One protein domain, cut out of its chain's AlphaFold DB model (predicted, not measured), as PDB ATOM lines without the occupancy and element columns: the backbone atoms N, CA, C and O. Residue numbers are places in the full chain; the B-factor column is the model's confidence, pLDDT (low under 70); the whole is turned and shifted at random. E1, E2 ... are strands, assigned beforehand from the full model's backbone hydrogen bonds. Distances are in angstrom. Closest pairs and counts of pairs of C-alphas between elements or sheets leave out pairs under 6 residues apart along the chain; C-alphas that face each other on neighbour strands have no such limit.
ATOM      1  N   THR A 259     180.963 236.435 159.499       92.12
ATOM      2  CA  THR A 259     181.508 236.689 160.836       92.12
ATOM      3  C   THR A 259     182.517 235.586 161.216       92.12
ATOM      4  O   THR A 259     182.237 234.403 160.998       92.12
ATOM      5  N   PRO A 260     183.694 235.917 161.794       91.50
ATOM      6  CA  PRO A 260     184.663 234.915 162.241       91.50
ATOM      7  C   PRO A 260     184.063 233.888 163.211       91.50
ATOM      8  O   PRO A 260     183.364 234.254 164.156       91.50
ATOM      9  N   LEU A 261     184.396 232.607 163.023       92.50
ATOM     10  CA  LEU A 261     183.950 231.511 163.888       92.50
ATOM     11  C   LEU A 261     185.064 231.119 164.866       92.50
ATOM     12  O   LEU A 261     186.132 230.669 164.446       92.50
ATOM     13  N   ASP A 262     184.823 231.266 166.169       89.38
ATOM     14  CA  ASP A 262     185.808 230.996 167.231       89.38
ATOM     15  C   ASP A 262     187.151 231.728 167.018       89.38
ATOM     16  O   ASP A 262     188.221 231.138 167.147       89.38
ATOM     17  N   GLU A 263     187.098 233.006 166.625       86.38
ATOM     18  CA  GLU A 263     188.270 233.838 166.276       86.38
ATOM     19  C   GLU A 263     189.090 233.334 165.070       86.38
ATOM     20  O   GLU A 263     190.155 233.878 164.766       86.38
ATOM     21  N   ARG A 264     188.604 232.321 164.343       86.19
ATOM     22  CA  ARG A 264     189.244 231.826 163.122       86.19
ATOM     23  C   ARG A 264     188.760 232.608 161.910       86.19
ATOM     24  O   ARG A 264     187.583 232.948 161.795       86.19
ATOM     25  N   SER A 265     189.677 232.852 160.977       85.31
ATOM     26  CA  SER A 265     189.319 233.329 159.644       85.31
ATOM     27  C   SER A 265     188.496 232.266 158.925       85.31
ATOM     28  O   SER A 265     188.838 231.081 158.948       85.31
ATOM     29  N   VAL A 266     187.431 232.714 158.274       92.50
ATOM     30  CA  VAL A 266     186.510 231.866 157.524       92.50
ATOM     31  C   VAL A 266     186.406 232.388 156.096       92.50
ATOM     32  O   VAL A 266     186.558 233.585 155.849       92.50
ATOM     33  N   PHE A 267     186.179 231.481 155.157       91.44
ATOM     34  CA  PHE A 267     185.953 231.797 153.752       91.44
ATOM     35  C   PHE A 267     184.457 231.720 153.478       91.44
ATOM     36  O   PHE A 267     183.831 230.718 153.821       91.44
ATOM     37  N   GLY A 268     183.889 232.772 152.895       89.81
ATOM     38  CA  GLY A 268     182.482 232.789 152.501       89.81
ATOM     39  C   GLY A 268     182.247 231.970 151.233       89.81
ATOM     40  O   GLY A 268     183.089 231.954 150.337       89.81
ATOM     41  N   GLY A 269     181.111 231.283 151.186       92.06
ATOM     42  CA  GLY A 269     180.497 230.744 149.977       92.06
ATOM     43  C   GLY A 269     179.104 231.349 149.803       92.06
ATOM     44  O   GLY A 269     178.905 232.525 150.089       92.06
ATOM     45  N   SER A 270     178.140 230.533 149.374       94.19
ATOM     46  CA  SER A 270     176.743 230.946 149.203       94.19
ATOM     47  C   SER A 270     176.127 231.504 150.493       94.19
ATOM     48  O   SER A 270     176.445 231.049 151.598       94.19
ATOM     49  N   VAL A 271     175.208 232.453 150.334       95.88
ATOM     50  CA  VAL A 271     174.466 233.111 151.412       95.88
ATOM     51  C   VAL A 271     173.000 233.267 151.014       95.88
ATOM     52  O   VAL A 271     172.707 233.526 149.854       95.88
ATOM     53  N   GLN A 272     172.087 233.121 151.973       95.94
ATOM     54  CA  GLN A 272     170.681 233.512 151.838       95.94
ATOM     55  C   GLN A 272     170.226 234.225 153.116       95.94
ATOM     56  O   GLN A 272     170.716 233.918 154.207       95.94
ATOM     57  N   PHE A 273     169.303 235.176 152.994       94.25
ATOM     58  CA  PHE A 273     168.695 235.831 154.152       94.25
ATOM     59  C   PHE A 273     167.768 234.875 154.907       94.25
ATOM     60  O   PHE A 273     167.176 233.970 154.322       94.25
ATOM     61  N   LEU A 274     167.647 235.085 156.218       91.94
ATOM     62  CA  LEU A 274     166.648 234.434 157.055       91.94
ATOM     63  C   LEU A 274     165.483 235.414 157.271       91.94
ATOM     64  O   LEU A 274     165.478 236.188 158.230       91.94
ATOM     65  N   GLY A 275     164.520 235.405 156.347       82.56
ATOM     66  CA  GLY A 275     163.424 236.380 156.309       82.56
ATOM     67  C   GLY A 275     163.909 237.814 156.051       82.56
ATOM     68  O   GLY A 275     164.890 238.029 155.344       82.56
ATOM     69  N   ASP A 276     163.239 238.796 156.664       75.00
ATOM     70  CA  ASP A 276     163.472 240.239 156.438       75.00
ATOM     71  C   ASP A 276     164.538 240.852 157.377       75.00
ATOM     72  O   ASP A 276     164.728 242.069 157.456       75.00
ATOM     73  N   GLY A 277     165.189 240.021 158.195       73.38
ATOM     74  CA  GLY A 277     166.145 240.451 159.214       73.38
ATOM     75  C   GLY A 277     167.598 240.522 158.724       73.38
ATOM     76  O   GLY A 277     167.923 240.102 157.618       73.38
ATOM     77  N   PRO A 278     168.529 240.993 159.580       80.19
ATOM     78  CA  PRO A 278     169.965 240.906 159.298       80.19
ATOM     79  C   PRO A 278     170.509 239.472 159.423       80.19
ATOM     80  O   PRO A 278     171.671 239.227 159.086       80.19
ATOM     81  N   GLU A 279     169.705 238.557 159.970       91.19
ATOM     82  CA  GLU A 279     170.018 237.139 160.101       91.19
ATOM     83  C   GLU A 279     170.064 236.475 158.728       91.19
ATOM     84  O   GLU A 279     169.299 236.788 157.818       91.19
ATOM     85  N   ARG A 280     171.007 235.556 158.575       94.38
ATOM     86  CA  ARG A 280     171.349 234.975 157.281       94.38
ATOM     87  C   ARG A 280     172.022 233.632 157.476       94.38
ATOM     88  O   ARG A 280     172.712 233.400 158.470       94.38
ATOM     89  N   ILE A 281     171.820 232.750 156.512       97.19
ATOM     90  CA  ILE A 281     172.424 231.427 156.463       97.19
ATOM     91  C   ILE A 281     173.583 231.472 155.478       97.19
ATOM     92  O   ILE A 281     173.422 231.918 154.345       97.19
ATOM     93  N   HIS A 282     174.768 231.057 155.918       95.81
ATOM     94  CA  HIS A 282     175.986 231.073 155.113       95.81
ATOM     95  C   HIS A 282     176.577 229.675 155.015       95.81
ATOM     96  O   HIS A 282     176.748 228.992 156.027       95.81
ATOM     97  N   LYS A 283     177.029 229.308 153.818       97.19
ATOM     98  CA  LYS A 283     178.038 228.266 153.649       97.19
ATOM     99  C   LYS A 283     179.408 228.893 153.881       97.19
ATOM    100  O   LYS A 283     179.777 229.842 153.195       97.19
ATOM    101  N   ILE A 284     180.174 228.361 154.827       96.62
ATOM    102  CA  ILE A 284     181.534 228.824 155.114       96.62
ATOM    103  C   ILE A 284     182.540 227.679 155.049       96.62
ATOM    104  O   ILE A 284     182.215 226.526 155.332       96.62
ATOM    105  N   GLY A 285     183.780 228.016 154.706       95.44
ATOM    106  CA  GLY A 285     184.944 227.151 154.854       95.44
ATOM    107  C   GLY A 285     185.818 227.621 156.011       95.44
ATOM    108  O   GLY A 285     186.170 228.799 156.090       95.44
ATOM    109  N   VAL A 286     186.215 226.706 156.891       93.31
ATOM    110  CA  VAL A 286     187.118 226.994 158.012       93.31
ATOM    111  C   VAL A 286     188.396 226.193 157.842       93.31
ATOM    112  O   VAL A 286     188.357 224.970 157.759       93.31
ATOM    113  N   VAL A 287     189.543 226.870 157.790       90.12
ATOM    114  CA  VAL A 287     190.836 226.181 157.692       90.12
ATOM    115  C   VAL A 287     191.238 225.661 159.067       90.12
ATOM    116  O   VAL A 287     191.399 226.437 160.011       90.12
ATOM    117  N   ASP A 288     191.449 224.354 159.167       84.50
ATOM    118  CA  ASP A 288     192.147 223.740 160.287       84.50
ATOM    119  C   ASP A 288     193.647 224.079 160.184       84.50
ATOM    120  O   ASP A 288     194.312 223.656 159.232       84.50
ATOM    121  N   PRO A 289     194.216 224.838 161.139       84.00
ATOM    122  CA  PRO A 289     195.616 225.244 161.082       84.00
ATOM    123  C   PRO A 289     196.601 224.077 161.248       84.00
ATOM    124  O   PRO A 289     197.764 224.224 160.871       84.00
ATOM    125  N   GLU A 290     196.181 222.942 161.819       87.19
ATOM    126  CA  GLU A 290     197.059 221.789 162.034       87.19
ATOM    127  C   GLU A 290     197.158 220.910 160.786       87.19
ATOM    128  O   GLU A 290     198.262 220.543 160.372       87.19
ATOM    129  N   SER A 291     196.020 220.580 160.171       85.94
ATOM    130  CA  SER A 291     195.974 219.728 158.976       85.94
ATOM    131  C   SER A 291     196.039 220.504 157.657       85.94
ATOM    132  O   SER A 291     196.368 219.922 156.621       85.94
ATOM    133  N   GLY A 292     195.729 221.804 157.673       85.12
ATOM    134  CA  GLY A 292     195.519 222.621 156.476       85.12
ATOM    135  C   GLY A 292     194.227 222.289 155.721       85.12
ATOM    136  O   GLY A 292     194.022 222.803 154.621       85.12
ATOM    137  N   ARG A 293     193.372 221.416 156.271       85.75
ATOM    138  CA  ARG A 293     192.086 221.038 155.674       85.75
ATOM    139  C   ARG A 293     191.092 222.191 155.790       85.75
ATOM    140  O   ARG A 293     191.122 222.937 156.762       85.75
ATOM    141  N   VAL A 294     190.202 222.315 154.809       89.44
ATOM    142  CA  VAL A 294     189.048 223.217 154.876       89.44
ATOM    143  C   VAL A 294     187.829 222.399 155.281       89.44
ATOM    144  O   VAL A 294     187.440 221.485 154.557       89.44
ATOM    145  N   ASP A 295     187.245 222.728 156.426       91.31
ATOM    146  CA  ASP A 295     185.984 222.161 156.894       91.31
ATOM    147  C   ASP A 295     184.826 223.039 156.410       91.31
ATOM    148  O   ASP A 295     184.810 224.245 156.672       91.31
ATOM    149  N   SER A 296     183.861 222.444 155.710       94.94
ATOM    150  CA  SER A 296     182.665 223.145 155.232       94.94
ATOM    151  C   SER A 296     181.554 223.104 156.279       94.94
ATOM    152  O   SER A 296     181.253 222.045 156.838       94.94
ATOM    153  N   MET A 297     180.917 224.246 156.528       97.38
ATOM    154  CA  MET A 297     179.842 224.393 157.511       97.38
ATOM    155  C   MET A 297     178.714 225.268 156.964       97.38
ATOM    156  O   MET A 297     178.960 226.155 156.150       97.38
ATOM    157  N   ILE A 298     177.497 225.043 157.455       98.25
ATOM    158  CA  ILE A 298     176.376 225.979 157.358       98.25
ATOM    159  C   ILE A 298     176.225 226.681 158.704       98.25
ATOM    160  O   ILE A 298     176.127 226.024 159.748       98.25
ATOM    161  N   VAL A 299     176.205 228.010 158.688       97.69
ATOM    162  CA  VAL A 299     176.067 228.840 159.890       97.69
ATOM    163  C   VAL A 299     174.892 229.798 159.767       97.69
ATOM    164  O   VAL A 299     174.643 230.338 158.696       97.69
ATOM    165  N   LEU A 300     174.210 230.025 160.885       97.06
ATOM    166  CA  LEU A 300     173.366 231.193 161.098       97.06
ATOM    167  C   LEU A 300     174.263 232.339 161.565       97.06
ATOM    168  O   LEU A 300     174.935 232.200 162.587       97.06
ATOM    169  N   ASP A 301     174.281 233.443 160.833       94.56
ATOM    170  CA  ASP A 301     175.088 234.626 161.123       94.56
ATOM    171  C   ASP A 301     174.179 235.850 161.290       94.56
ATOM    172  O   ASP A 301     173.363 236.151 160.426       94.56
ATOM    173  N   ASP A 302     174.317 236.563 162.405       89.62
ATOM    174  CA  ASP A 302     173.618 237.821 162.702       89.62
ATOM    175  C   ASP A 302     174.538 239.053 162.548       89.62
ATOM    176  O   ASP A 302     174.130 240.189 162.787       89.62
ATOM    177  N   GLY A 303     175.797 238.850 162.136       87.56
ATOM    178  CA  GLY A 303     176.845 239.876 162.080       87.56
ATOM    179  C   GLY A 303     177.619 240.075 163.382       87.56
ATOM    180  O   GLY A 303     178.525 240.908 163.421       87.56
ATOM    181  N   ALA A 304     177.292 239.336 164.442       87.94
ATOM    182  CA  ALA A 304     177.962 239.423 165.732       87.94
ATOM    183  C   ALA A 304     178.517 238.074 166.195       87.94
ATOM    184  O   ALA A 304     179.661 238.006 166.650       87.94
ATOM    185  N   THR A 305     177.732 237.001 166.145       89.19
ATOM    186  CA  THR A 305     178.163 235.674 166.598       89.19
ATOM    187  C   THR A 305     177.538 234.583 165.733       89.19
ATOM    188  O   THR A 305     176.350 234.299 165.879       89.19
ATOM    189  N   PRO A 306     178.331 233.911 164.878       94.12
ATOM    190  CA  PRO A 306     177.810 232.840 164.052       94.12
ATOM    191  C   PRO A 306     177.524 231.602 164.906       94.12
ATOM    192  O   PRO A 306     178.321 231.214 165.767       94.12
ATOM    193  N   ARG A 307     176.400 230.941 164.637       95.56
ATOM    194  CA  ARG A 307     176.050 229.634 165.196       95.56
ATOM    195  C   ARG A 307     176.098 228.587 164.097       95.56
ATOM    196  O   ARG A 307     175.410 228.704 163.090       95.56
ATOM    197  N   VAL A 308     176.870 227.528 164.316       97.25
ATOM    198  CA  VAL A 308     176.899 226.377 163.407       97.25
ATOM    199  C   VAL A 308     175.557 225.654 163.459       97.25
ATOM    200  O   VAL A 308     175.136 225.217 164.529       97.25
ATOM    201  N   LEU A 309     174.903 225.540 162.304       98.06
ATOM    202  CA  LEU A 309     173.706 224.719 162.117       98.06
ATOM    203  C   LEU A 309     174.083 223.319 161.648       98.06
ATOM    204  O   LEU A 309     173.521 222.335 162.110       98.06
ATOM    205  N   TYR A 310     175.065 223.235 160.753       98.25
ATOM    206  CA  TYR A 310     175.525 221.975 160.198       98.25
ATOM    207  C   TYR A 310     177.026 222.030 159.914       98.25
ATOM    208  O   TYR A 310     177.527 223.012 159.371       98.25
ATOM    209  N   ALA A 311     177.753 220.969 160.256       97.00
ATOM    210  CA  ALA A 311     179.167 220.817 159.934       97.00
ATOM    211  C   ALA A 311     179.374 219.495 159.200       97.00
ATOM    212  O   ALA A 311     178.948 218.448 159.690       97.00
ATOM    213  N   ALA A 312     180.036 219.544 158.042       96.00
ATOM    214  CA  ALA A 312     180.363 218.342 157.287       96.00
ATOM    215  C   ALA A 312     181.266 217.417 158.116       96.00
ATOM    216  O   ALA A 312     182.253 217.865 158.712       96.00
ATOM    217  N   ALA A 313     180.942 216.124 158.151       95.06
ATOM    218  CA  ALA A 313     181.821 215.140 158.768       95.06
ATOM    219  C   ALA A 313     183.107 214.950 157.938       95.06
ATOM    220  O   ALA A 313     183.223 215.389 156.794       95.06
ATOM    221  N   GLU A 314     184.104 214.262 158.500       91.50
ATOM    222  CA  GLU A 314     185.328 213.942 157.760       91.50
ATOM    223  C   GLU A 314     185.014 213.130 156.492       91.50
ATOM    224  O   GLU A 314     184.471 212.029 156.566       91.50
ATOM    225  N   GLY A 315     185.400 213.672 155.334       91.75
ATOM    226  CA  GLY A 315     185.168 213.064 154.021       91.75
ATOM    227  C   GLY A 315     183.849 213.470 153.357       91.75
ATOM    228  O   GLY A 315     183.688 213.206 152.164       91.75
ATOM    229  N   GLU A 316     182.957 214.148 154.082       96.19
ATOM    230  CA  GLU A 316     181.756 214.759 153.516       96.19
ATOM    231  C   GLU A 316     182.075 216.117 152.875       96.19
ATOM    232  O   GLU A 316     183.005 216.823 153.270       96.19
ATOM    233  N   GLY A 317     181.272 216.494 151.884       95.81
ATOM    234  CA  GLY A 317     181.266 217.824 151.285       95.81
ATOM    235  C   GLY A 317     179.864 218.412 151.313       95.81
ATOM    236  O   GLY A 317     178.889 217.675 151.237       95.81
ATOM    237  N   ILE A 318     179.766 219.736 151.412       97.88
ATOM    238  CA  ILE A 318     178.508 220.469 151.224       97.88
ATOM    239  C   ILE A 318     178.540 221.044 149.814       97.88
ATOM    240  O   ILE A 318     179.497 221.754 149.484       97.88
ATOM    241  N   ASP A 319     177.525 220.765 149.004       96.12
ATOM    242  CA  ASP A 319     177.416 221.273 147.634       96.12
ATOM    243  C   ASP A 319     176.674 222.617 147.615       96.12
ATOM    244  O   ASP A 319     177.280 223.647 147.303       96.12
ATOM    245  N   GLY A 320     175.452 222.646 148.138       96.62
ATOM    246  CA  GLY A 320     174.606 223.831 148.260       96.62
ATOM    247  C   GLY A 320     173.711 223.798 149.500       96.62
ATOM    248  O   GLY A 320     173.806 222.898 150.342       96.62
ATOM    249  N   PHE A 321     172.870 224.820 149.636       98.31
ATOM    250  CA  PHE A 321     171.776 224.838 150.602       98.31
ATOM    251  C   PHE A 321     170.637 225.745 150.124       98.31
ATOM    252  O   PHE A 321     170.847 226.614 149.279       98.31
ATOM    253  N   SER A 322     169.457 225.565 150.713       97.31
ATOM    254  CA  SER A 322     168.280 226.416 150.525       97.31
ATOM    255  C   SER A 322     167.602 226.657 151.876       97.31
ATOM    256  O   SER A 322     167.579 225.755 152.719       97.31
ATOM    257  N   VAL A 323     167.093 227.865 152.114       96.31
ATOM    258  CA  VAL A 323     166.372 228.243 153.344       96.31
ATOM    259  C   VAL A 323     164.871 228.181 153.086       96.31
ATOM    260  O   VAL A 323     164.409 228.651 152.048       96.31
ATOM    261  N   SER A 324     164.103 227.598 154.009       95.25
ATOM    262  CA  SER A 324     162.646 227.553 153.875       95.25
ATOM    263  C   SER A 324     162.029 228.955 153.972       95.25
ATOM    264  O   SER A 324     162.528 229.785 154.734       95.25
ATOM    265  N   PRO A 325     160.922 229.235 153.256       91.44
ATOM    266  CA  PRO A 325     160.225 230.524 153.318       91.44
ATOM    267  C   PRO A 325     159.843 230.999 154.731       91.44
ATOM    268  O   PRO A 325     159.805 232.195 154.999       91.44
ATOM    269  N   ASP A 326     159.568 230.074 155.652       91.38
ATOM    270  CA  ASP A 326     159.259 230.377 157.057       91.38
ATOM    271  C   ASP A 326     160.509 230.547 157.949       91.38
ATOM    272  O   ASP A 326     160.386 230.839 159.142       91.38
ATOM    273  N   GLY A 327     161.708 230.339 157.396       93.38
ATOM    274  CA  GLY A 327     162.991 230.411 158.092       93.38
ATOM    275  C   GLY A 327     163.211 229.327 159.153       93.38
ATOM    276  O   GLY A 327     164.125 229.446 159.971       93.38
ATOM    277  N   GLN A 328     162.385 228.281 159.202       94.56
ATOM    278  CA  GLN A 328     162.490 227.245 160.234       94.56
ATOM    279  C   GLN A 328     163.445 226.117 159.854       94.56
ATOM    280  O   GLN A 328     164.010 225.470 160.739       94.56
ATOM    281  N   LEU A 329     163.660 225.895 158.558       96.94
ATOM    282  CA  LEU A 329     164.460 224.801 158.032       96.94
ATOM    283  C   LEU A 329     165.529 225.306 157.061       96.94
ATOM    284  O   LEU A 329     165.350 226.273 156.323       96.94
ATOM    285  N   VAL A 330     166.645 224.584 157.026       98.00
ATOM    286  CA  VAL A 330     167.645 224.689 155.962       98.00
ATOM    287  C   VAL A 330     167.821 223.316 155.343       98.00
ATOM    288  O   VAL A 330     168.149 222.355 156.038       98.00
ATOM    289  N   ALA A 331     167.623 223.218 154.037       98.50
ATOM    290  CA  ALA A 331     167.989 222.041 153.271       98.50
ATOM    291  C   ALA A 331     169.467 222.139 152.888       98.50
ATOM    292  O   ALA A 331     169.863 223.083 152.213       98.50
ATOM    293  N   VAL A 332     170.286 221.188 153.331       98.75
ATOM    294  CA  VAL A 332     171.727 221.133 153.057       98.75
ATOM    295  C   VAL A 332     172.013 219.971 152.119       98.75
ATOM    296  O   VAL A 332     171.724 218.821 152.447       98.75
ATOM    297  N   GLU A 333     172.624 220.259 150.978       98.62
ATOM    298  CA  GLU A 333     173.008 219.251 149.995       98.62
ATOM    299  C   GLU A 333     174.401 218.722 150.333       98.62
ATOM    300  O   GLU A 333     175.384 219.469 150.380       98.62
ATOM    301  N   VAL A 334     174.493 217.424 150.601       98.56
ATOM    302  CA  VAL A 334     175.688 216.778 151.138       98.56
ATOM    303  C   VAL A 334     176.144 215.668 150.207       98.56
ATOM    304  O   VAL A 334     175.376 214.783 149.843       98.56
ATOM    305  N   VAL A 335     177.433 215.676 149.874       98.19
ATOM    306  CA  VAL A 335     178.131 214.553 149.245       98.19
ATOM    307  C   VAL A 335     178.757 213.716 150.365       98.19
ATOM    308  O   VAL A 335     179.757 214.152 150.943       98.19
ATOM    309  N   PRO A 336     178.227 212.519 150.693       97.44
ATOM    310  CA  PRO A 336     178.640 211.781 151.891       97.44
ATOM    311  C   PRO A 336     180.088 211.273 151.852       97.44
ATOM    312  O   PRO A 336     180.692 211.002 152.886       97.44
ATOM    313  N   ASN A 337     180.649 211.090 150.654       96.62
ATOM    314  CA  ASN A 337     182.032 210.662 150.473       96.62
ATOM    315  C   ASN A 337     182.633 211.281 149.212       96.62
ATOM    316  O   ASN A 337     182.587 210.699 148.127       96.62
ATOM    317  N   VAL A 338     183.259 212.446 149.371       94.69
ATOM    318  CA  VAL A 338     183.889 213.187 148.269       94.69
ATOM    319  C   VAL A 338     185.000 212.369 147.599       94.69
ATOM    320  O   VAL A 338     185.190 212.445 146.389       94.69
ATOM    321  N   ALA A 339     185.719 211.526 148.348       95.12
ATOM    322  CA  ALA A 339     186.806 210.714 147.795       95.12
ATOM    323  C   ALA A 339     186.320 209.588 146.864       95.12
ATOM    324  O   ALA A 339     187.107 209.084 146.061       95.12
ATOM    325  N   ALA A 340     185.053 209.183 146.981       94.75
ATOM    326  CA  ALA A 340     184.424 208.160 146.147       94.75
ATOM    327  C   ALA A 340     183.313 208.723 145.247       94.75
ATOM    328  O   ALA A 340     182.553 207.940 144.682       94.75
ATOM    329  N   MET A 341     183.204 210.052 145.129       94.31
ATOM    330  CA  MET A 341     182.134 210.679 144.360       94.31
ATOM    331  C   MET A 341     182.199 210.272 142.884       94.31
ATOM    332  O   MET A 341     183.273 210.222 142.275       94.31
ATOM    333  N   VAL A 342     181.030 210.011 142.308       94.62
ATOM    334  CA  VAL A 342     180.839 209.745 140.883       94.62
ATOM    335  C   VAL A 342     179.912 210.820 140.343       94.62
ATOM    336  O   VAL A 342     178.937 211.175 140.994       94.62
ATOM    337  N   SER A 343     180.254 211.378 139.186       92.44
ATOM    338  CA  SER A 343     179.427 212.384 138.524       92.44
ATOM    339  C   SER A 343     178.270 211.724 137.775       92.44
ATOM    340  O   SER A 343     178.476 210.700 137.124       92.44
ATOM    341  N   ASP A 344     177.097 212.354 137.809       91.75
ATOM    342  CA  ASP A 344     175.943 212.024 136.962       91.75
ATOM    343  C   ASP A 344     176.159 212.370 135.469       91.75
ATOM    344  O   ASP A 344     175.383 211.957 134.616       91.75
ATOM    345  N   ALA A 345     177.245 213.078 135.135       88.06
ATOM    346  CA  ALA A 345     177.636 213.508 133.793       88.06
ATOM    347  C   ALA A 345     176.666 214.479 133.086       88.06
ATOM    348  O   ALA A 345     176.740 214.630 131.863       88.06
ATOM    349  N   TYR A 346     175.818 215.199 133.829       87.81
ATOM    350  CA  TYR A 346     174.917 216.210 133.257       87.81
ATOM    351  C   TYR A 346     175.699 217.496 132.988       87.81
ATOM    352  O   TYR A 346     175.720 218.390 133.815       87.81
ATOM    353  N   TYR A 347     176.411 217.614 131.869       82.00
ATOM    354  CA  TYR A 347     177.177 218.834 131.579       82.00
ATOM    355  C   TYR A 347     176.258 220.019 131.205       82.00
ATOM    356  O   TYR A 347     175.387 219.828 130.358       82.00
ATOM    357  N   PRO A 348     176.486 221.248 131.725       85.75
ATOM    358  CA  PRO A 348     177.466 221.652 132.748       85.75
ATOM    359  C   PRO A 348     176.997 221.473 134.209       85.75
ATOM    360  O   PRO A 348     177.792 221.667 135.125       85.75
ATOM    361  N   TYR A 349     175.744 221.086 134.439       90.38
ATOM    362  CA  TYR A 349     175.087 220.937 135.751       90.38
ATOM    363  C   TYR A 349     175.376 219.611 136.474       90.38
ATOM    364  O   TYR A 349     174.478 219.005 137.070       90.38
ATOM    365  N   ALA A 350     176.610 219.122 136.381       91.94
ATOM    366  CA  ALA A 350     176.937 217.783 136.832       91.94
ATOM    367  C   ALA A 350     176.950 217.728 138.363       91.94
ATOM    368  O   ALA A 350     177.591 218.559 139.011       91.94
ATOM    369  N   ARG A 351     176.288 216.728 138.945       95.50
ATOM    370  CA  ARG A 351     176.233 216.501 140.397       95.50
ATOM    371  C   ARG A 351     176.819 215.147 140.774       95.50
ATOM    372  O   ARG A 351     177.086 214.301 139.921       95.50
ATOM    373  N   ALA A 352     177.077 214.959 142.067       96.38
ATOM    374  CA  ALA A 352     177.466 213.654 142.588       96.38
ATOM    375  C   ALA A 352     176.238 212.733 142.644       96.38
ATOM    376  O   ALA A 352     175.246 213.097 143.262       96.38
ATOM    377  N   THR A 353     176.320 211.519 142.094       95.56
ATOM    378  CA  THR A 353     175.214 210.536 142.144       95.56
ATOM    379  C   THR A 353     174.852 210.110 143.567       95.56
ATOM    380  O   THR A 353     173.758 209.628 143.820       95.56
ATOM    381  N   SER A 354     175.770 210.286 144.522       96.44
ATOM    382  CA  SER A 354     175.557 209.971 145.935       96.44
ATOM    383  C   SER A 354     175.016 211.141 146.763       96.44
ATOM    384  O   SER A 354     175.075 211.065 147.990       96.44
ATOM    385  N   ILE A 355     174.649 212.264 146.140       98.06
ATOM    386  CA  ILE A 355     174.214 213.459 146.865       98.06
ATOM    387  C   ILE A 355     172.905 213.190 147.616       98.06
ATOM    388  O   ILE A 355     172.002 212.516 147.119       98.06
ATOM    389  N   VAL A 356     172.832 213.696 148.841       98.44
ATOM    390  CA  VAL A 356     171.639 213.638 149.687       98.44
ATOM    391  C   VAL A 356     171.308 215.032 150.186       98.44
ATOM    392  O   VAL A 356     172.198 215.859 150.383       98.44
ATOM    393  N   THR A 357     170.039 215.270 150.466       98.69
ATOM    394  CA  THR A 357     169.560 216.488 151.104       98.69
ATOM    395  C   THR A 357     169.235 216.198 152.565       98.69
ATOM    396  O   THR A 357     168.444 215.305 152.875       98.69
ATOM    397  N   ARG A 358     169.828 216.970 153.481       98.44
ATOM    398  CA  ARG A 358     169.546 216.946 154.923       98.44
ATOM    399  C   ARG A 358     168.773 218.201 155.310       98.44
ATOM    400  O   ARG A 358     169.288 219.302 155.155       98.44
ATOM    401  N   PHE A 359     167.572 218.043 155.852       98.38
ATOM    402  CA  PHE A 359     166.785 219.149 156.395       98.38
ATOM    403  C   PHE A 359     167.180 219.378 157.851       98.38
ATOM    404  O   PHE A 359     167.091 218.464 158.674       98.38
ATOM    405  N   VAL A 360     167.635 220.587 158.156       98.31
ATOM    406  CA  VAL A 360     168.148 220.996 159.464       98.31
ATOM    407  C   VAL A 360     167.193 222.008 160.076       98.31
ATOM    408  O   VAL A 360     166.914 223.035 159.463       98.31
ATOM    409  N   ASP A 361     166.723 221.740 161.291       96.88
ATOM    410  CA  ASP A 361     165.957 222.704 162.074       96.88
ATOM    411  C   ASP A 361     166.857 223.870 162.487       96.88
ATOM    412  O   ASP A 361     167.882 223.686 163.149       96.88
ATOM    413  N   VAL A 362     166.488 225.086 162.087       96.56
ATOM    414  CA  VAL A 362     167.297 226.279 162.339       96.56
ATOM    415  C   VAL A 362     167.424 226.511 163.836       96.56
ATOM    416  O   VAL A 362     168.520 226.787 164.315       96.56
ATOM    417  N   ALA A 363     166.353 226.368 164.616       95.38
ATOM    418  CA  ALA A 363     166.365 226.691 166.042       95.38
ATOM    419  C   ALA A 363     167.320 225.797 166.855       95.38
ATOM    420  O   ALA A 363     168.013 226.279 167.755       95.38
ATOM    421  N   THR A 364     167.393 224.513 166.524       95.50
ATOM    422  CA  THR A 364     168.110 223.482 167.288       95.50
ATOM    423  C   THR A 364     169.417 223.039 166.636       95.50
ATOM    424  O   THR A 364     170.339 222.646 167.348       95.50
ATOM    425  N   GLY A 365     169.531 223.148 165.310       96.25
ATOM    426  CA  GLY A 365     170.616 222.562 164.519       96.25
ATOM    427  C   GLY A 365     170.489 221.044 164.330       96.25
ATOM    428  O   GLY A 365     171.452 220.399 163.921       96.25
ATOM    429  N   GLU A 366     169.343 220.441 164.662       96.56
ATOM    430  CA  GLU A 366     169.127 219.004 164.475       96.56
ATOM    431  C   GLU A 366     168.737 218.687 163.025       96.56
ATOM    432  O   GLU A 366     167.915 219.374 162.422       96.56
ATOM    433  N   VAL A 367     169.302 217.613 162.466       96.88
ATOM    434  CA  VAL A 367     168.828 217.048 161.194       96.88
ATOM    435  C   VAL A 367     167.502 216.340 161.461       96.88
ATOM    436  O   VAL A 367     167.472 215.322 162.155       96.88
ATOM    437  N   VAL A 368     166.413 216.871 160.912       96.31
ATOM    438  CA  VAL A 368     165.054 216.345 161.113       96.31
ATOM    439  C   VAL A 368     164.646 215.339 160.040       96.31
ATOM    440  O   VAL A 368     163.804 214.479 160.296       96.31
ATOM    441  N   ARG A 369     165.264 215.413 158.855       96.56
ATOM    442  CA  ARG A 369     164.991 214.532 157.713       96.56
ATOM    443  C   ARG A 369     166.215 214.433 156.799       96.56
ATOM    444  O   ARG A 369     166.968 215.393 156.662       96.56
ATOM    445  N   GLU A 370     166.393 213.281 156.162       97.44
ATOM    446  CA  GLU A 370     167.363 213.056 155.083       97.44
ATOM    447  C   GLU A 370     166.654 212.331 153.931       97.44
ATOM    448  O   GLU A 370     165.860 211.424 154.186       97.44
ATOM    449  N   THR A 371     166.933 212.740 152.695       97.69
ATOM    450  CA  THR A 371     166.397 212.158 151.449       97.69
ATOM    451  C   THR A 371     167.496 212.128 150.383       97.69
ATOM    452  O   THR A 371     168.346 213.023 150.376       97.69
ATOM    453  N   PRO A 372     167.514 211.146 149.466       97.06
ATOM    454  CA  PRO A 372     168.304 211.238 148.239       97.06
ATOM    455  C   PRO A 372     167.942 212.481 147.416       97.06
ATOM    456  O   PRO A 372     166.814 212.973 147.500       97.06
ATOM    457  N   GLY A 373     168.901 212.965 146.625       97.62
ATOM    458  CA  GLY A 373     168.701 214.071 145.691       97.62
ATOM    459  C   GLY A 373     169.159 215.442 146.205       97.62
ATOM    460  O   GLY A 373     169.748 215.572 147.282       97.62
ATOM    461  N   PHE A 374     168.919 216.465 145.387       98.44
ATOM    462  CA  PHE A 374     169.362 217.857 145.550       98.44
ATOM    463  C   PHE A 374     168.363 218.827 144.887       98.44
ATOM    464  O   PHE A 374     167.319 218.396 144.409       98.44
ATOM    465  N   GLY A 375     168.662 220.128 144.837       97.00
ATOM    466  CA  GLY A 375     167.837 221.128 144.152       97.00
ATOM    467  C   GLY A 375     166.505 221.337 144.863       97.00
ATOM    468  O   GLY A 375     165.450 221.082 144.294       97.00
ATOM    469  N   VAL A 376     166.556 221.698 146.149       97.88
ATOM    470  CA  VAL A 376     165.342 221.808 146.967       97.88
ATOM    471  C   VAL A 376     164.509 223.025 146.595       97.88
ATOM    472  O   VAL A 376     164.949 224.158 146.788       97.88
ATOM    473  N   GLU A 377     163.259 222.766 146.225       97.50
ATOM    474  CA  GLU A 377     162.211 223.771 146.071       97.50
ATOM    475  C   GLU A 377     161.142 223.585 147.156       97.50
ATOM    476  O   GLU A 377     160.609 222.490 147.363       97.50
ATOM    477  N   TRP A 378     160.810 224.655 147.874       95.12
ATOM    478  CA  TRP A 378     159.848 224.605 148.978       95.12
ATOM    479  C   TRP A 378     158.413 224.712 148.467       95.12
ATOM    480  O   TRP A 378     158.119 225.540 147.604       95.12
ATOM    481  N   ALA A 379     157.499 223.909 149.018       91.00
ATOM    482  CA  ALA A 379     156.078 224.124 148.772       91.00
ATOM    483  C   ALA A 379     155.645 225.442 149.435       91.00
ATOM    484  O   ALA A 379     155.997 225.692 150.589       91.00
ATOM    485  N   ARG A 380     154.903 226.272 148.698       77.44
ATOM    486  CA  ARG A 380     154.401 227.576 149.152       77.44
ATOM    487  C   ARG A 380     152.899 227.541 149.415       77.44
ATOM    488  O   ARG A 380     152.184 226.823 148.674       77.44
TER     489      ARG A 380
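AT A GLANCE: This is residues 259 to 380 of the 380 residues of an uncharacterized protein of Salinibacterium hongtaonis (UniProt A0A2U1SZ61). What shape is this? Two strongly twisted antiparallel sheets, E1-E2-E3-E4 and E5-E6-E7-E8, form a sandwich, face to face with strands crossed at 34 degrees; E9 packs on E5, E6 and E7. Residues 336 to 355 make a long loop between E6 and E7. What makes it up? The printed part has 122 residues, under half of them in nine named strands, E1 to E9 in chain order, with no named helix: all strand. It is compact, with a radius of gyration of the C-alphas of 14.5 A and spans of 45 by 41 by 26 A.

HOW THE PARTS SIT: How are the sheets built? E1, residues 266 to 273, E2, 280 to 287, E3, 294 to 301, and E4, 307 to 311, form a meander, each strand the antiparallel neighbour of the one before; N 267 and O 285, 2.8 A, N 282 and O 299, 2.9 A, and N 298 and O 310, 2.8 A, are within hydrogen-bond range. E5, residues 317 to 323, E6, 329 to 335, E7, 356 to 361, and E8, 367 to 372, form another, with N 319 and O 333, 2.9 A, N 332 and O 358, 2.8 A, and N 357 and O 371, 2.8 A. What lies across? The closest C-alphas of E3 and E5, Ser 296 and Ile 318, are 6.4 A apart. E9, residues 374 to 378, pairs with no named strand; its closest C-alphas with E7, Phe 374 and Thr 357, are 5.7 A apart.

IN THESE COORDINATES: Where are the ends? C-alpha 266 begins E1 at (186.510, 231.866, 157.524), and C-alpha 378 ends E9 at (159.848, 224.605, 148.978). Which strand is long? E2 measures 21.4 A from first to last C-alpha.

THE WHOLE: How large is it? The farthest C-alphas, Glu 290 and Arg 380, are 44.9 A apart. Is it unbroken and confident? The printed part has no cut, the link E6 to E7 is long, and no printed residue is under 70 in pLDDT.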